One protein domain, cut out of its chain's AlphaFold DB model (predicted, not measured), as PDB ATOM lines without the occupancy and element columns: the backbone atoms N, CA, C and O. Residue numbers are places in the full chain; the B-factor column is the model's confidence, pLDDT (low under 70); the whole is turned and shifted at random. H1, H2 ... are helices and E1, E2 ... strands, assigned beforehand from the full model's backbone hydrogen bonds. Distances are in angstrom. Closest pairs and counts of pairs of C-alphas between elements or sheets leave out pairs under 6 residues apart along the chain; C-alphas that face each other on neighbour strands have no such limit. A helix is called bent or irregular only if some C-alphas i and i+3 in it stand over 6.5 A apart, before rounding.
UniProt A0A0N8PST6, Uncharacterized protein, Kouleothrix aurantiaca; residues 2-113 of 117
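What this domain is: This is residues 2 to 113 of the 117 residues of an uncharacterized protein of Kouleothrix aurantiaca (UniProt A0A0N8PST6). One twisted sheet of five strands makes a long wall, with the long helix H2 lying along E2 and E1 at one edge and the short helix H4 over E4 toward the other edge. H3 follows E4 at one end of the long axis, H4 and H1 lie toward the other end, and the loop of residues 49 to 61 bulges from the side of the sheet away from H2. The printed part has 112 residues with four named helices and five named strands, in the order H1 E1 H2 E2 E3 E4 H3 E5 H4; the class is mixed, helices and strands. The sheet is mixed, in the order E2, E1, E3, E4, E5. The whole is only just compact, close to loose, with a radius of gyration of the C-alphas of 15.6 A, and elongated, spanning 47 by 30 by 25 A.

How they stand to each other: Start at E1, residues 13 to 20, and E3, residues 62 to 69: they are antiparallel at 162 degrees, with N 17 and O 65 2.8 A apart. On the other side of E1, E2, residues 44 to 48, is parallel to it at 22 degrees; N 16 and O 45 are 2.8 A apart. E3 and E4, residues 75 to 84, form an antiparallel hairpin, with N 64 and O 81 2.8 A apart. E5, residues 98 to 103, is the antiparallel neighbour of E4, with N 82 and O 100 2.9 A apart. H2, residues 26 to 40, is on the sheet at a height of 9.2 A, over E2 and E1, along the strands; its closest C-alphas to E2 are those of Phe 34 and Ala 46, 5.5 A. E1, H2 and E2 form a strand-helix-strand unit, two parallel neighbour strands with a helix between, and its crossover is right-handed. H4, residues 105 to 112, is on the sheet at a height of 9.4 A over E4, at 15 degrees to it on the local plane; the closest C-alphas are those of Leu 78 and Leu 108, 6.7 A. With H2 and H4 on one face, the sheet and helices make two layers. H3, residues 86 to 90, only just is on the sheet, with 5 pairs of C-alphas within 10 A, and only grazes it. H1, residues 2 to 6, is not on the sheet. Each O i to N i+4 pair is within hydrogen-bond range in H1, H3 and H4, and 9 of 11 in H2.

Where its parts are: Find C-alpha 13 at (11.952, -25.973, -40.009), where E1 begins its 22.7 A. E3 measures 23.5 A and E4 26.3 A from first to last C-alpha, E5 17.0 A and E2 13.5 A. H2 starts at C-alpha 26, (-6.076, -14.541, -50.264), and runs 20.1 A; it is only just irregular, C-alphas 32 and 35 being 6.6 A apart. H4, 10.1 A long, ends at C-alpha 112, (23.051, -23.057, -39.709). H1 measures 5.8 A and H3 6.0 A.

The domain as a whole: The C-alphas farthest apart are those of Ala 72 and Asn 92, 48.5 A. The printed part has no cut. The link from E2 to E3 is long, 13 residues. Look for low confidence at residues 2 to 8, under 70; the mean pLDDT of the printed part is 91.9.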
ATOM      1  N   THR A   2      17.108 -31.734 -47.980       58.91
ATOM      2  CA  THR A   2      17.935 -32.952 -48.010       58.91
ATOM      3  C   THR A   2      19.411 -32.701 -48.331       58.91
ATOM      4  O   THR A   2      20.266 -33.276 -47.676       58.91
ATOM      5  N   ALA A   3      19.738 -31.789 -49.258       58.75
ATOM      6  CA  ALA A   3      21.130 -31.455 -49.582       58.75
ATOM      7  C   ALA A   3      21.855 -30.654 -48.479       58.75
ATOM      8  O   ALA A   3      23.008 -30.936 -48.185       58.75
ATOM      9  N   LEU A   4      21.182 -29.684 -47.844       60.31
ATOM     10  CA  LEU A   4      21.754 -28.863 -46.762       60.31
ATOM     11  C   LEU A   4      21.871 -29.660 -45.456       60.31
ATOM     12  O   LEU A   4      22.910 -29.627 -44.809       60.31
ATOM     13  N   GLN A   5      20.846 -30.437 -45.106       62.59
ATOM     14  CA  GLN A   5      20.883 -31.342 -43.954       62.59
ATOM     15  C   GLN A   5      21.922 -32.456 -44.143       62.59
ATOM     16  O   GLN A   5      22.638 -32.777 -43.201       62.59
ATOM     17  N   ALA A   6      22.082 -32.994 -45.361       58.97
ATOM     18  CA  ALA A   6      23.162 -33.938 -45.673       58.97
ATOM     19  C   ALA A   6      24.561 -33.310 -45.551       58.97
ATOM     20  O   ALA A   6      25.525 -34.024 -45.289       58.97
ATOM     21  N   GLN A   7      24.674 -31.987 -45.694       62.00
ATOM     22  CA  GLN A   7      25.898 -31.229 -45.425       62.00
ATOM     23  C   GLN A   7      26.034 -30.794 -43.955       62.00
ATOM     24  O   GLN A   7      26.935 -30.030 -43.637       62.00
ATOM     25  N   GLY A   8      25.173 -31.280 -43.054       60.56
ATOM     26  CA  GLY A   8      25.233 -30.981 -41.621       60.56
ATOM     27  C   GLY A   8      24.593 -29.652 -41.220       60.56
ATOM     28  O   GLY A   8      24.797 -29.208 -40.091       60.56
ATOM     29  N   ALA A   9      23.823 -29.010 -42.106       74.44
ATOM     30  CA  ALA A   9      23.172 -27.750 -41.778       74.44
ATOM     31  C   ALA A   9      22.055 -27.934 -40.739       74.44
ATOM     32  O   ALA A   9      21.167 -28.773 -40.904       74.44
ATOM     33  N   GLY A  10      22.062 -27.100 -39.697       82.75
ATOM     34  CA  GLY A  10      21.186 -27.216 -38.522       82.75
ATOM     35  C   GLY A  10      19.736 -26.748 -38.703       82.75
ATOM     36  O   GLY A  10      19.069 -26.468 -37.707       82.75
ATOM     37  N   ILE A  11      19.244 -26.617 -39.940       88.69
ATOM     38  CA  ILE A  11      17.881 -26.132 -40.215       88.69
ATOM     39  C   ILE A  11      16.863 -27.219 -39.855       88.69
ATOM     40  O   ILE A  11      16.853 -28.294 -40.462       88.69
ATOM     41  N   GLN A  12      15.973 -26.906 -38.912       86.56
ATOM     42  CA  GLN A  12      14.919 -27.819 -38.451       86.56
ATOM     43  C   GLN A  12      13.580 -27.596 -39.151       86.56
ATOM     44  O   GLN A  12      12.862 -28.545 -39.445       86.56
ATOM     45  N   ALA A  13      13.231 -26.338 -39.412       89.06
ATOM     46  CA  ALA A  13      11.952 -25.973 -40.009       89.06
ATOM     47  C   ALA A  13      12.090 -24.712 -40.857       89.06
ATOM     48  O   ALA A  13      12.922 -23.848 -40.562       89.06
ATOM     49  N   LEU A  14      11.244 -24.603 -41.882       94.69
ATOM     50  CA  LEU A  14      11.071 -23.384 -42.664       94.69
ATOM     51  C   LEU A  14       9.675 -22.817 -42.450       94.69
ATOM     52  O   LEU A  14       8.694 -23.547 -42.351       94.69
ATOM     53  N   ASP A  15       9.602 -21.499 -42.383       96.75
ATOM     54  CA  ASP A  15       8.390 -20.741 -42.139       96.75
ATOM     55  C   ASP A  15       8.282 -19.631 -43.184       96.75
ATOM     56  O   ASP A  15       8.923 -18.582 -43.066       96.75
ATOM     57  N   VAL A  16       7.517 -19.914 -44.236       97.75
ATOM     58  CA  VAL A  16       7.228 -19.001 -45.340       97.75
ATOM     59  C   VAL A  16       6.057 -18.119 -44.935       97.75
ATOM     60  O   VAL A  16       4.942 -18.584 -44.705       97.75
ATOM     61  N   ARG A  17       6.318 -16.820 -44.853       97.75
ATOM     62  CA  ARG A  17       5.333 -15.814 -44.474       97.75
ATOM     63  C   ARG A  17       5.055 -14.904 -45.641       97.75
ATOM     64  O   ARG A  17       5.985 -14.305 -46.171       97.75
ATOM     65  N   VAL A  18       3.791 -14.772 -46.008       97.44
ATOM     66  CA  VAL A  18       3.348 -13.879 -47.078       97.44
ATOM     67  C   VAL A  18       2.514 -12.753 -46.489       97.44
ATOM     68  O   VAL A  18       1.554 -12.981 -45.762       97.44
ATOM     69  N   THR A  19       2.861 -11.524 -46.834       96.62
ATOM     70  CA  THR A  19       2.065 -10.345 -46.522       96.62
ATOM     71  C   THR A  19       1.397  -9.881 -47.800       96.62
ATOM     72  O   THR A  19       2.042  -9.403 -48.736       96.62
ATOM     73  N   GLU A  20       0.081 -10.018 -47.824       94.88
ATOM     74  CA  GLU A  20      -0.741  -9.421 -48.857       94.88
ATOM     75  C   GLU A  20      -0.974  -7.942 -48.532       94.88
ATOM     76  O   GLU A  20      -1.379  -7.585 -47.424       94.88
ATOM     77  N   LEU A  21      -0.669  -7.065 -49.486       92.38
ATOM     78  CA  LEU A  21      -0.724  -5.616 -49.295       92.38
ATOM     79  C   LEU A  21      -2.022  -5.003 -49.826       92.38
ATOM     80  O   LEU A  21      -2.379  -3.916 -49.384       92.38
ATOM     81  N   ASP A  22      -2.720  -5.685 -50.741       86.50
ATOM     82  CA  ASP A  22      -3.983  -5.209 -51.325       86.50
ATOM     83  C   ASP A  22      -5.242  -5.972 -50.872       86.50
ATOM     84  O   ASP A  22      -6.345  -5.468 -51.074       86.50
ATOM     85  N   GLY A  23      -5.093  -7.126 -50.210       84.69
ATOM     86  CA  GLY A  23      -6.179  -7.862 -49.544       84.69
ATOM     87  C   GLY A  23      -7.246  -8.435 -50.483       84.69
ATOM     88  O   GLY A  23      -8.397  -8.581 -50.080       84.69
ATOM     89  N   SER A  24      -6.898  -8.706 -51.740       88.62
ATOM     90  CA  SER A  24      -7.826  -9.091 -52.813       88.62
ATOM     91  C   SER A  24      -7.605 -10.501 -53.384       88.62
ATOM     92  O   SER A  24      -8.312 -10.914 -54.302       88.62
ATOM     93  N   ARG A  25      -6.607 -11.234 -52.888       91.94
ATOM     94  CA  ARG A  25      -6.016 -12.436 -53.494       91.94
ATOM     95  C   ARG A  25      -5.739 -13.556 -52.495       91.94
ATOM     96  O   ARG A  25      -5.027 -14.484 -52.867       91.94
ATOM     97  N   ALA A  26      -6.287 -13.508 -51.281       93.31
ATOM     98  CA  ALA A  26      -6.076 -14.541 -50.264       93.31
ATOM     99  C   ALA A  26      -6.281 -15.966 -50.821       93.31
ATOM    100  O   ALA A  26      -5.337 -16.754 -50.833       93.31
ATOM    101  N   ASP A  27      -7.442 -16.246 -51.421       95.69
ATOM    102  CA  ASP A  27      -7.756 -17.558 -52.014       95.69
ATOM    103  C   ASP A  27      -6.762 -17.964 -53.116       95.69
ATOM    104  O   ASP A  27      -6.340 -19.116 -53.218       95.69
ATOM    105  N   ALA A  28      -6.349 -17.003 -53.950       95.69
ATOM    106  CA  ALA A  28      -5.400 -17.257 -55.029       95.69
ATOM    107  C   ALA A  28      -3.994 -17.564 -54.490       95.69
ATOM    108  O   ALA A  28      -3.302 -18.415 -55.052       95.69
ATOM    109  N   ILE A  29      -3.576 -16.895 -53.411       96.31
ATOM    110  CA  ILE A  29      -2.305 -17.146 -52.722       96.31
ATOM    111  C   ILE A  29      -2.330 -18.531 -52.078       96.31
ATOM    112  O   ILE A  29      -1.376 -19.291 -52.238       96.31
ATOM    113  N   GLU A  30      -3.420 -18.900 -51.406       96.31
ATOM    114  CA  GLU A  30      -3.553 -20.234 -50.819       96.31
ATOM    115  C   GLU A  30      -3.444 -21.328 -51.886       96.31
ATOM    116  O   GLU A  30      -2.609 -22.228 -51.767       96.31
ATOM    117  N   ALA A  31      -4.218 -21.208 -52.967       97.50
ATOM    118  CA  ALA A  31      -4.267 -22.213 -54.023       97.50
ATOM    119  C   ALA A  31      -2.985 -22.285 -54.868       97.50
ATOM    120  O   ALA A  31      -2.585 -23.369 -55.284       97.50
ATOM    121  N   SER A  32      -2.345 -21.143 -55.144       96.56
ATOM    122  CA  SER A  32      -1.237 -21.068 -56.114       96.56
ATOM    123  C   SER A  32       0.144 -20.981 -55.472       96.56
ATOM    124  O   SER A  32       1.142 -21.166 -56.163       96.56
ATOM    125  N   VAL A  33       0.223 -20.663 -54.177       95.44
ATOM    126  CA  VAL A  33       1.494 -20.505 -53.457       95.44
ATOM    127  C   VAL A  33       1.573 -21.479 -52.294       95.44
ATOM    128  O   VAL A  33       2.519 -22.253 -52.234       95.44
ATOM    129  N   PHE A  34       0.606 -21.472 -51.373       97.00
ATOM    130  CA  PHE A  34       0.733 -22.268 -50.148       97.00
ATOM    131  C   PHE A  34       0.556 -23.763 -50.393       97.00
ATOM    132  O   PHE A  34       1.418 -24.534 -49.975       97.00
ATOM    133  N   ALA A  35      -0.515 -24.173 -51.076       96.31
ATOM    134  CA  ALA A  35      -0.778 -25.589 -51.321       96.31
ATOM    135  C   ALA A  35       0.364 -26.272 -52.104       96.31
ATOM    136  O   ALA A  35       0.889 -27.264 -51.594       96.31
ATOM    137  N   PRO A  36       0.854 -25.721 -53.237       96.88
ATOM    138  CA  PRO A  36       1.979 -26.321 -53.954       96.88
ATOM    139  C   PRO A  36       3.275 -26.331 -53.135       96.88
ATOM    140  O   PRO A  36       4.032 -27.295 -53.184       96.88
ATOM    141  N   LEU A  37       3.537 -25.278 -52.350       94.88
ATOM    142  CA  LEU A  37       4.771 -25.175 -51.568       94.88
ATOM    143  C   LEU A  37       4.825 -26.203 -50.438       94.88
ATOM    144  O   LEU A  37       5.881 -26.778 -50.198       94.88
ATOM    145  N   VAL A  38       3.711 -26.441 -49.744       94.19
ATOM    146  CA  VAL A  38       3.647 -27.454 -48.680       94.19
ATOM    147  C   VAL A  38       3.656 -28.870 -49.266       94.19
ATOM    148  O   VAL A  38       4.244 -29.766 -48.663       94.19
ATOM    149  N   GLU A  39       3.062 -29.072 -50.446       94.75
ATOM    150  CA  GLU A  39       3.134 -30.345 -51.173       94.75
ATOM    151  C   GLU A  39       4.576 -30.678 -51.593       94.75
ATOM    152  O   GLU A  39       5.055 -31.784 -51.341       94.75
ATOM    153  N   GLU A  40       5.295 -29.717 -52.179       94.06
ATOM    154  CA  GLU A  40       6.679 -29.903 -52.634       94.06
ATOM    155  C   GLU A  40       7.686 -29.926 -51.470       94.06
ATOM    156  O   GLU A  40       8.682 -30.656 -51.497       94.06
ATOM    157  N   PHE A  41       7.427 -29.151 -50.412       90.44
ATOM    158  CA  PHE A  41       8.303 -29.015 -49.251       90.44
ATOM    159  C   PHE A  41       7.548 -29.275 -47.936       90.44
ATOM    160  O   PHE A  41       7.294 -28.331 -47.187       90.44
ATOM    161  N   PRO A  42       7.287 -30.545 -47.567       86.94
ATOM    162  CA  PRO A  42       6.527 -30.895 -46.357       86.94
ATOM    163  C   PRO A  42       7.114 -30.358 -45.041       86.94
ATOM    164  O   PRO A  42       6.419 -30.219 -44.039       86.94
ATOM    165  N   GLN A  43       8.414 -30.062 -45.025       83.00
ATOM    166  CA  GLN A  43       9.131 -29.460 -43.896       83.00
ATOM    167  C   GLN A  43       8.957 -27.934 -43.766       83.00
ATOM    168  O   GLN A  43       9.498 -27.321 -42.838       83.00
ATOM    169  N   ALA A  44       8.293 -27.299 -44.731       91.25
ATOM    170  CA  ALA A  44       7.977 -25.883 -44.713       91.25
ATOM    171  C   ALA A  44       6.513 -25.686 -44.317       91.25
ATOM    172  O   ALA A  44       5.619 -26.356 -44.825       91.25
ATOM    173  N   GLN A  45       6.262 -24.722 -43.439       95.50
ATOM    174  CA  GLN A  45       4.928 -24.154 -43.271       95.50
ATOM    175  C   GLN A  45       4.808 -22.892 -44.124       95.50
ATOM    176  O   GLN A  45       5.780 -22.145 -44.269       95.50
ATOM    177  N   ALA A  46       3.610 -22.632 -44.637       97.44
ATOM    178  CA  ALA A  46       3.276 -21.411 -45.351       97.44
ATOM    179  C   ALA A  46       2.065 -20.749 -44.691       97.44
ATOM    180  O   ALA A  46       1.088 -21.429 -44.377       97.44
ATOM    181  N   ARG A  47       2.133 -19.440 -44.431       97.44
ATOM    182  CA  ARG A  47       1.012 -18.688 -43.853       97.44
ATOM    183  C   ARG A  47       1.044 -17.208 -44.201       97.44
ATOM    184  O   ARG A  47       2.080 -16.661 -44.585       97.44
ATOM    185  N   PHE A  48      -0.084 -16.545 -43.972       97.69
ATOM    186  CA  PHE A  48      -0.149 -15.092 -44.002       97.69
ATOM    187  C   PHE A  48       0.543 -14.451 -42.789       97.69
ATOM    188  O   PHE A  48       0.555 -15.002 -41.687       97.69
ATOM    189  N   ASP A  49       1.098 -13.261 -43.003       96.56
ATOM    190  CA  ASP A  49       1.652 -12.373 -41.979       96.56
ATOM    191  C   ASP A  49       1.121 -10.945 -42.208       96.56
ATOM    192  O   ASP A  49       1.812 -10.099 -42.789       96.56
ATOM    193  N   PRO A  50      -0.145 -10.675 -41.832       94.44
ATOM    194  CA  PRO A  50      -0.761  -9.362 -42.013       94.44
ATOM    195  C   PRO A  50      -0.189  -8.312 -41.051       94.44
ATOM    196  O   PRO A  50      -0.345  -7.117 -41.284       94.44
ATOM    197  N   GLU A  51       0.506  -8.717 -39.991       92.88
ATOM    198  CA  GLU A  51       1.052  -7.804 -38.982       92.88
ATOM    199  C   GLU A  51       2.451  -7.289 -39.344       92.88
ATOM    200  O   GLU A  51       2.955  -6.356 -38.715       92.88
ATOM    201  N   ARG A  52       3.079  -7.837 -40.396       90.75
ATOM    202  CA  ARG A  52       4.380  -7.382 -40.895       90.75
ATOM    203  C   ARG A  52       4.378  -5.874 -41.160       90.75
ATOM    204  O   ARG A  52       3.737  -5.398 -42.094       90.75
ATOM    205  N   ALA A  53       5.159  -5.120 -40.387       89.62
ATOM    206  CA  ALA A  53       5.329  -3.680 -40.590       89.62
ATOM    207  C   ALA A  53       6.324  -3.349 -41.720       89.62
ATOM    208  O   ALA A  53       6.126  -2.397 -42.476       89.62
ATOM    209  N   SER A  54       7.404  -4.128 -41.850       87.38
ATOM    210  CA  SER A  54       8.465  -3.872 -42.830       87.38
ATOM    211  C   SER A  54       8.003  -4.140 -44.266       87.38
ATOM    212  O   SER A  54       7.207  -5.037 -44.524       87.38
ATOM    213  N   GLY A  55       8.524  -3.376 -45.228       86.62
ATOM    214  CA  GLY A  55       8.285  -3.612 -46.656       86.62
ATOM    215  C   GLY A  55       6.946  -3.100 -47.201       86.62
ATOM    216  O   GLY A  55       6.804  -3.018 -48.415       86.62
ATOM    217  N   ARG A  56       5.999  -2.671 -46.354       91.25
ATOM    218  CA  ARG A  56       4.688  -2.138 -46.787       91.25
ATOM    219  C   ARG A  56       4.764  -0.848 -47.610       91.25
ATOM    220  O   ARG A  56       3.869  -0.583 -48.401       91.25
ATOM    221  N   THR A  57       5.814  -0.048 -47.426       91.62
ATOM    222  CA  THR A  57       6.060   1.190 -48.191       91.62
ATOM    223  C   THR A  57       6.980   0.979 -49.394       91.62
ATOM    224  O   THR A  57       7.282   1.934 -50.103       91.62
ATOM    225  N   TYR A  58       7.476  -0.244 -49.593       94.31
ATOM    226  CA  TYR A  58       8.513  -0.558 -50.575       94.31
ATOM    227  C   TYR A  58       8.031  -1.559 -51.629       94.31
ATOM    228  O   TYR A  58       8.225  -1.341 -52.825       94.31
ATOM    229  N   TYR A  59       7.379  -2.636 -51.195       96.69
ATOM    230  CA  TYR A  59       6.797  -3.637 -52.078       96.69
ATOM    231  C   TYR A  59       5.384  -3.243 -52.522       96.69
ATOM    232  O   TYR A  59       4.688  -2.482 -51.852       96.69
ATOM    233  N   ALA A  60       4.947  -3.794 -53.651       93.75
ATOM    234  CA  ALA A  60       3.627  -3.580 -54.230       93.75
ATOM    235  C   ALA A  60       2.844  -4.896 -54.281       93.75
ATOM    236  O   ALA A  60       3.373  -5.909 -54.718       93.75
ATOM    237  N   GLY A  61       1.572  -4.897 -53.878       93.50
ATOM    238  CA  GLY A  61       0.683  -6.065 -53.971       93.50
ATOM    239  C   GLY A  61       0.989  -7.189 -52.973       93.50
ATOM    240  O   GLY A  61       0.134  -7.514 -52.157       93.50
ATOM    241  N   LEU A  62       2.192  -7.767 -53.006       94.19
ATOM    242  CA  LEU A  62       2.601  -8.872 -52.137       94.19
ATOM    243  C   LEU A  62       4.100  -8.818 -51.820       94.19
ATOM    244  O   LEU A  62       4.931  -8.585 -52.704       94.19
ATOM    245  N   CYS A  63       4.439  -9.107 -50.568       96.94
ATOM    246  CA  CYS A  63       5.800  -9.411 -50.136       96.94
ATOM    247  C   CYS A  63       5.835 -10.670 -49.270       96.94
ATOM    248  O   CYS A  63       4.806 -11.152 -48.801       96.94
ATOM    249  N   PHE A  64       7.018 -11.239 -49.085       97.62
ATOM    250  CA  PHE A  64       7.205 -12.463 -48.326       97.62
ATOM    251  C   PHE A  64       8.537 -12.459 -47.587       97.62
ATOM    252  O   PHE A  64       9.474 -11.766 -47.969       97.62
ATOM    253  N   ALA A  65       8.614 -13.255 -46.530       97.62
ATOM    254  CA  ALA A  65       9.846 -13.548 -45.822       97.62
ATOM    255  C   ALA A  65       9.904 -15.042 -45.500       97.62
ATOM    256  O   ALA A  65       8.874 -15.664 -45.242       97.62
ATOM    257  N   ILE A  66      11.104 -15.619 -45.490       97.00
ATOM    258  CA  ILE A  66      11.307 -17.011 -45.071       97.00
ATOM    259  C   ILE A  66      12.163 -17.018 -43.819       97.00
ATOM    260  O   ILE A  66      13.272 -16.474 -43.799       97.00
ATOM    261  N   TYR A  67      11.638 -17.654 -42.780       96.62
ATOM    262  CA  TYR A  67      12.334 -17.882 -41.527       96.62
ATOM    263  C   TYR A  67      12.797 -19.333 -41.457       96.62
ATOM    264  O   TYR A  67      12.073 -20.239 -41.861       96.62
ATOM    265  N   ALA A  68      13.988 -19.545 -40.911       94.31
ATOM    266  CA  ALA A  68      14.479 -20.864 -40.540       94.31
ATOM    267  C   ALA A  68      14.574 -20.971 -39.019       94.31
ATOM    268  O   ALA A  68      14.935 -19.996 -38.354       94.31
ATOM    269  N   SER A  69      14.254 -22.148 -38.484       93.25
ATOM    270  CA  SER A  69      14.458 -22.472 -37.070       93.25
ATOM    271  C   SER A  69      15.720 -23.306 -36.881       93.25
ATOM    272  O   SER A  69      15.941 -24.255 -37.639       93.25
ATOM    273  N   ASP A  70      16.526 -22.967 -35.873       90.62
ATOM    274  CA  ASP A  70      17.673 -23.779 -35.450       90.62
ATOM    275  C   ASP A  70      17.241 -24.960 -34.561       90.62
ATOM    276  O   ASP A  70      16.052 -25.173 -34.306       90.62
ATOM    277  N   ALA A  71      18.213 -25.745 -34.087       85.69
ATOM    278  CA  ALA A  71      17.973 -26.883 -33.197       85.69
ATOM    279  C   ALA A  71      17.346 -26.493 -31.843       85.69
ATOM    280  O   ALA A  71      16.697 -27.325 -31.215       85.69
ATOM    281  N   ALA A  72      17.510 -25.240 -31.403       89.19
ATOM    282  CA  ALA A  72      16.884 -24.705 -30.196       89.19
ATOM    283  C   ALA A  72      15.476 -24.135 -30.464       89.19
ATOM    284  O   ALA A  72      14.804 -23.682 -29.538       89.19
ATOM    285  N   GLY A  73      15.015 -24.154 -31.719       89.62
ATOM    286  CA  GLY A  73      13.733 -23.592 -32.135       89.62
ATOM    287  C   GLY A  73      13.748 -22.071 -32.308       89.62
ATOM    288  O   GLY A  73      12.693 -21.484 -32.574       89.62
ATOM    289  N   GLN A  74      14.910 -21.419 -32.198       93.88
ATOM    290  CA  GLN A  74      15.036 -19.985 -32.436       93.88
ATOM    291  C   GLN A  74      14.860 -19.705 -33.929       93.88
ATOM    292  O   GLN A  74      15.486 -20.334 -34.781       93.88
ATOM    293  N   LYS A  75      13.995 -18.737 -34.244       94.81
ATOM    294  CA  LYS A  75      13.676 -18.348 -35.621       94.81
ATOM    295  C   LYS A  75      14.581 -17.217 -36.089       94.81
ATOM    296  O   LYS A  75      14.731 -16.211 -35.393       94.81
ATOM    297  N   TYR A  76      15.078 -17.342 -37.311       95.75
ATOM    298  CA  TYR A  76      15.900 -16.341 -37.979       95.75
ATOM    299  C   TYR A  76      15.332 -16.057 -39.364       95.75
ATOM    300  O   TYR A  76      15.139 -16.977 -40.156       95.75
ATOM    301  N   MET A  77      15.075 -14.785 -39.673       96.12
ATOM    302  CA  MET A  77      14.700 -14.389 -41.032       96.12
ATOM    303  C   MET A  77      15.910 -14.576 -41.948       96.12
ATOM    304  O   MET A  77      16.957 -13.978 -41.694       96.12
ATOM    305  N   LEU A  78      15.781 -15.390 -42.990       96.19
ATOM    306  CA  LEU A  78      16.847 -15.632 -43.964       96.19
ATOM    307  C   LEU A  78      16.576 -14.957 -45.298       96.19
ATOM    308  O   LEU A  78      17.515 -14.480 -45.928       96.19
ATOM    309  N   VAL A  79      15.313 -14.925 -45.714       97.31
ATOM    310  CA  VAL A  79      14.907 -14.424 -47.027       97.31
ATOM    311  C   VAL A  79      13.899 -13.303 -46.851       97.31
ATOM    312  O   VAL A  79      13.019 -13.406 -45.996       97.31
ATOM    313  N   ASP A  80      14.018 -12.278 -47.685       97.19
ATOM    314  CA  ASP A  80      12.990 -11.262 -47.898       97.19
ATOM    315  C   ASP A  80      12.790 -11.034 -49.396       97.19
ATOM    316  O   ASP A  80      13.741 -11.108 -50.178       97.19
ATOM    317  N   GLY A  81      11.561 -10.752 -49.800       97.94
ATOM    318  CA  GLY A  81      11.227 -10.554 -51.199       97.94
ATOM    319  C   GLY A  81       9.828 -10.004 -51.404       97.94
ATOM    320  O   GLY A  81       9.025  -9.886 -50.482       97.94
ATOM    321  N   GLY A  82       9.526  -9.650 -52.644       97.62
ATOM    322  CA  GLY A  82       8.235  -9.087 -53.006       97.62
ATOM    323  C   GLY A  82       8.262  -8.391 -54.353       97.62
ATOM    324  O   GLY A  82       9.317  -8.216 -54.973       97.62
ATOM    325  N   PHE A  83       7.080  -8.016 -54.824       97.44
ATOM    326  CA  PHE A  83       6.963  -7.297 -56.084       97.44
ATOM    327  C   PHE A  83       7.366  -5.834 -55.915       97.44
ATOM    328  O   PHE A  83       7.043  -5.198 -54.913       97.44
ATOM    329  N   THR A  84       8.041  -5.278 -56.917       97.44
ATOM    330  CA  THR A  84       8.411  -3.858 -56.978       97.44
ATOM    331  C   THR A  84       7.968  -3.250 -58.307       97.44
ATOM    332  O   THR A  84       7.705  -3.954 -59.284       97.44
ATOM    333  N   SER A  85       7.901  -1.921 -58.360       96.94
ATOM    334  CA  SER A  85       7.581  -1.166 -59.579       96.94
ATOM    335  C   SER A  85       8.825  -0.706 -60.349       96.94
ATOM    336  O   SER A  85       8.719   0.131 -61.241       96.94
ATOM    337  N   TRP A  86      10.014  -1.231 -60.029       97.69
ATOM    338  CA  TRP A  86      11.274  -0.738 -60.596       97.69
ATOM    339  C   TRP A  86      11.316  -0.816 -62.118       97.69
ATOM    340  O   TRP A  86      11.597   0.187 -62.764       97.69
ATOM    341  N   THR A  87      10.984  -1.964 -62.711       98.19
ATOM    342  CA  THR A  87      10.973  -2.109 -64.178       98.19
ATOM    343  C   THR A  87       9.893  -1.260 -64.837       98.19
ATOM    344  O   THR A  87      10.131  -0.725 -65.915       98.19
ATOM    345  N   GLN A  88       8.749  -1.041 -64.176       98.31
ATOM    346  CA  GLN A  88       7.713  -0.133 -64.684       98.31
ATOM    347  C   GLN A  88       8.245   1.296 -64.818       98.31
ATOM    348  O   GLN A  88       7.997   1.947 -65.830       98.31
ATOM    349  N   GLN A  89       8.994   1.761 -63.813       97.69
ATOM    350  CA  GLN A  89       9.581   3.100 -63.778       97.69
ATOM    351  C   GLN A  89      10.778   3.227 -64.729       97.69
ATOM    352  O   GLN A  89      10.839   4.166 -65.515       97.69
ATOM    353  N   LEU A  90      11.707   2.267 -64.692       98.38
ATOM    354  CA  LEU A  90      12.942   2.295 -65.482       98.38
ATOM    355  C   LEU A  90      12.690   2.149 -66.988       98.38
ATOM    356  O   LEU A  90      13.435   2.714 -67.782       98.38
ATOM    357  N   LEU A  91      11.651   1.404 -67.381       98.38
ATOM    358  CA  LEU A  91      11.320   1.144 -68.787       98.38
ATOM    359  C   LEU A  91      10.106   1.944 -69.283       98.38
ATOM    360  O   LEU A  91       9.713   1.792 -70.437       98.38
ATOM    361  N   ASN A  92       9.497   2.771 -68.425       98.12
ATOM    362  CA  ASN A  92       8.257   3.502 -68.704       98.12
ATOM    363  C   ASN A  92       7.135   2.604 -69.275       98.12
ATOM    364  O   ASN A  92       6.446   2.954 -70.234       98.12
ATOM    365  N   ASN A  93       6.961   1.412 -68.695       98.31
ATOM    366  CA  ASN A  93       5.960   0.439 -69.127       98.31
ATOM    367  C   ASN A  93       5.161  -0.099 -67.930       98.31
ATOM    368  O   ASN A  93       5.611  -0.975 -67.194       98.31
ATOM    369  N   ALA A  94       3.920   0.368 -67.771       97.25
ATOM    370  CA  ALA A  94       3.027  -0.036 -66.677       97.25
ATOM    371  C   ALA A  94       2.656  -1.538 -66.675       97.25
ATOM    372  O   ALA A  94       2.111  -2.052 -65.692       97.25
ATOM    373  N   LYS A  95       2.937  -2.268 -67.764       97.31
ATOM    374  CA  LYS A  95       2.705  -3.718 -67.855       97.31
ATOM    375  C   LYS A  95       3.827  -4.550 -67.232       97.31
ATOM    376  O   LYS A  95       3.599  -5.724 -66.961       97.31
ATOM    377  N   GLU A  96       4.990  -3.962 -66.958       98.19
ATOM    378  CA  GLU A  96       6.111  -4.683 -66.349       98.19
ATOM    379  C   GLU A  96       5.758  -5.211 -64.954       98.19
ATOM    380  O   GLU A  96       5.022  -4.577 -64.185       98.19
ATOM    381  N   ARG A  97       6.285  -6.384 -64.608       96.88
ATOM    382  CA  ARG A  97       6.149  -7.002 -63.283       96.88
ATOM    383  C   ARG A  97       7.519  -7.505 -62.859       96.88
ATOM    384  O   ARG A  97       8.120  -8.299 -63.572       96.88
ATOM    385  N   LEU A  98       8.001  -7.046 -61.708       97.81
ATOM    386  CA  LEU A  98       9.273  -7.492 -61.152       97.81
ATOM    387  C   LEU A  98       9.051  -8.057 -59.754       97.81
ATOM    388  O   LEU A  98       8.662  -7.323 -58.849       97.81
ATOM    389  N   LEU A  99       9.339  -9.345 -59.590       97.75
ATOM    390  CA  LEU A  99       9.482  -9.997 -58.293       97.75
ATOM    391  C   LEU A  99      10.971 -10.058 -57.954       97.75
ATOM    392  O   LEU A  99      11.757 -10.556 -58.758       97.75
ATOM    393  N   ILE A 100      11.354  -9.563 -56.779       98.19
ATOM    394  CA  ILE A 100      12.728  -9.669 -56.277       98.19
ATOM    395  C   ILE A 100      12.772 -10.500 -54.999       98.19
ATOM    396  O   ILE A 100      11.780 -10.605 -54.276       98.19
ATOM    397  N   SER A 101      13.945 -11.055 -54.709       98.12
ATOM    398  CA  SER A 101      14.242 -11.753 -53.463       98.12
ATOM    399  C   SER A 101      15.720 -11.601 -53.118       98.12
ATOM    400  O   SER A 101      16.553 -11.425 -54.010       98.12
ATOM    401  N   GLY A 102      16.041 -11.678 -51.833       97.50
ATOM    402  CA  GLY A 102      17.404 -11.737 -51.324       97.50
ATOM    403  C   GLY A 102      17.506 -12.723 -50.168       97.50
ATOM    404  O   GLY A 102      16.556 -12.892 -49.407       97.50
ATOM    405  N   ILE A 103      18.667 -13.365 -50.034       96.75
ATOM    406  CA  ILE A 103      18.978 -14.289 -48.939       96.75
ATOM    407  C   ILE A 103      20.216 -13.810 -48.179       96.75
ATOM    408  O   ILE A 103      21.226 -13.456 -48.780       96.75
ATOM    409  N   GLY A 104      20.141 -13.810 -46.848       95.50
ATOM    410  CA  GLY A 104      21.272 -13.505 -45.973       95.50
ATOM    411  C   GLY A 104      22.213 -14.701 -45.843       95.50
ATOM    412  O   GLY A 104      22.064 -15.499 -44.917       95.50
ATOM    413  N   THR A 105      23.179 -14.827 -46.752       93.44
ATOM    414  CA  THR A 105      24.132 -15.951 -46.803       93.44
ATOM    415  C   THR A 105      25.004 -16.068 -45.556       93.44
ATOM    416  O   THR A 105      25.197 -17.162 -45.038       93.44
ATOM    417  N   GLU A 106      25.466 -14.952 -45.001       93.62
ATOM    418  CA  GLU A 106      26.278 -14.912 -43.785       93.62
ATOM    419  C   GLU A 106      25.473 -15.399 -42.584       93.62
ATOM    420  O   GLU A 106      25.984 -16.142 -41.750       93.62
ATOM    421  N   ARG A 107      24.188 -15.034 -42.508       92.62
ATOM    422  CA  ARG A 107      23.277 -15.530 -41.470       92.62
ATOM    423  C   ARG A 107      23.000 -17.020 -41.646       92.62
ATOM    424  O   ARG A 107      22.991 -17.744 -40.659       92.62
ATOM    425  N   LEU A 108      22.809 -17.476 -42.885       91.94
ATOM    426  CA  LEU A 108      22.653 -18.895 -43.189       91.94
ATOM    427  C   LEU A 108      23.869 -19.692 -42.694       91.94
ATOM    428  O   LEU A 108      23.701 -20.649 -41.947       91.94
ATOM    429  N   CYS A 109      25.082 -19.274 -43.052       90.31
ATOM    430  CA  CYS A 109      26.301 -19.990 -42.687       90.31
ATOM    431  C   CYS A 109      26.637 -19.881 -41.191       90.31
ATOM    432  O   CYS A 109      27.019 -20.875 -40.589       90.31
ATOM    433  N   SER A 110      26.480 -18.707 -40.574       90.19
ATOM    434  CA  SER A 110      26.839 -18.509 -39.158       90.19
ATOM    435  C   SER A 110      25.884 -19.190 -38.180       90.19
ATOM    436  O   SER A 110      26.319 -19.629 -37.121       90.19
ATOM    437  N   VAL A 111      24.595 -19.279 -38.517       91.25
ATOM    438  CA  VAL A 111      23.583 -19.883 -37.638       91.25
ATOM    439  C   VAL A 111      23.366 -21.359 -37.962       91.25
ATOM    440  O   VAL A 111      23.128 -22.160 -37.063       91.25
ATOM    441  N   PHE A 112      23.437 -21.726 -39.243       90.62
ATOM    442  CA  PHE A 112      23.051 -23.057 -39.709       90.62
ATOM    443  C   PHE A 112      24.157 -23.808 -40.438       90.62
ATOM    444  O   PHE A 112      23.893 -24.924 -40.877       90.62
ATOM    445  N   GLY A 113      25.352 -23.244 -40.606       84.06
ATOM    446  CA  GLY A 113      26.483 -23.978 -41.168       84.06
ATOM    447  C   GLY A 113      26.817 -25.204 -40.322       84.06
ATOM    448  O   GLY A 113      26.566 -25.229 -39.114       84.06
TER     449      GLY A 113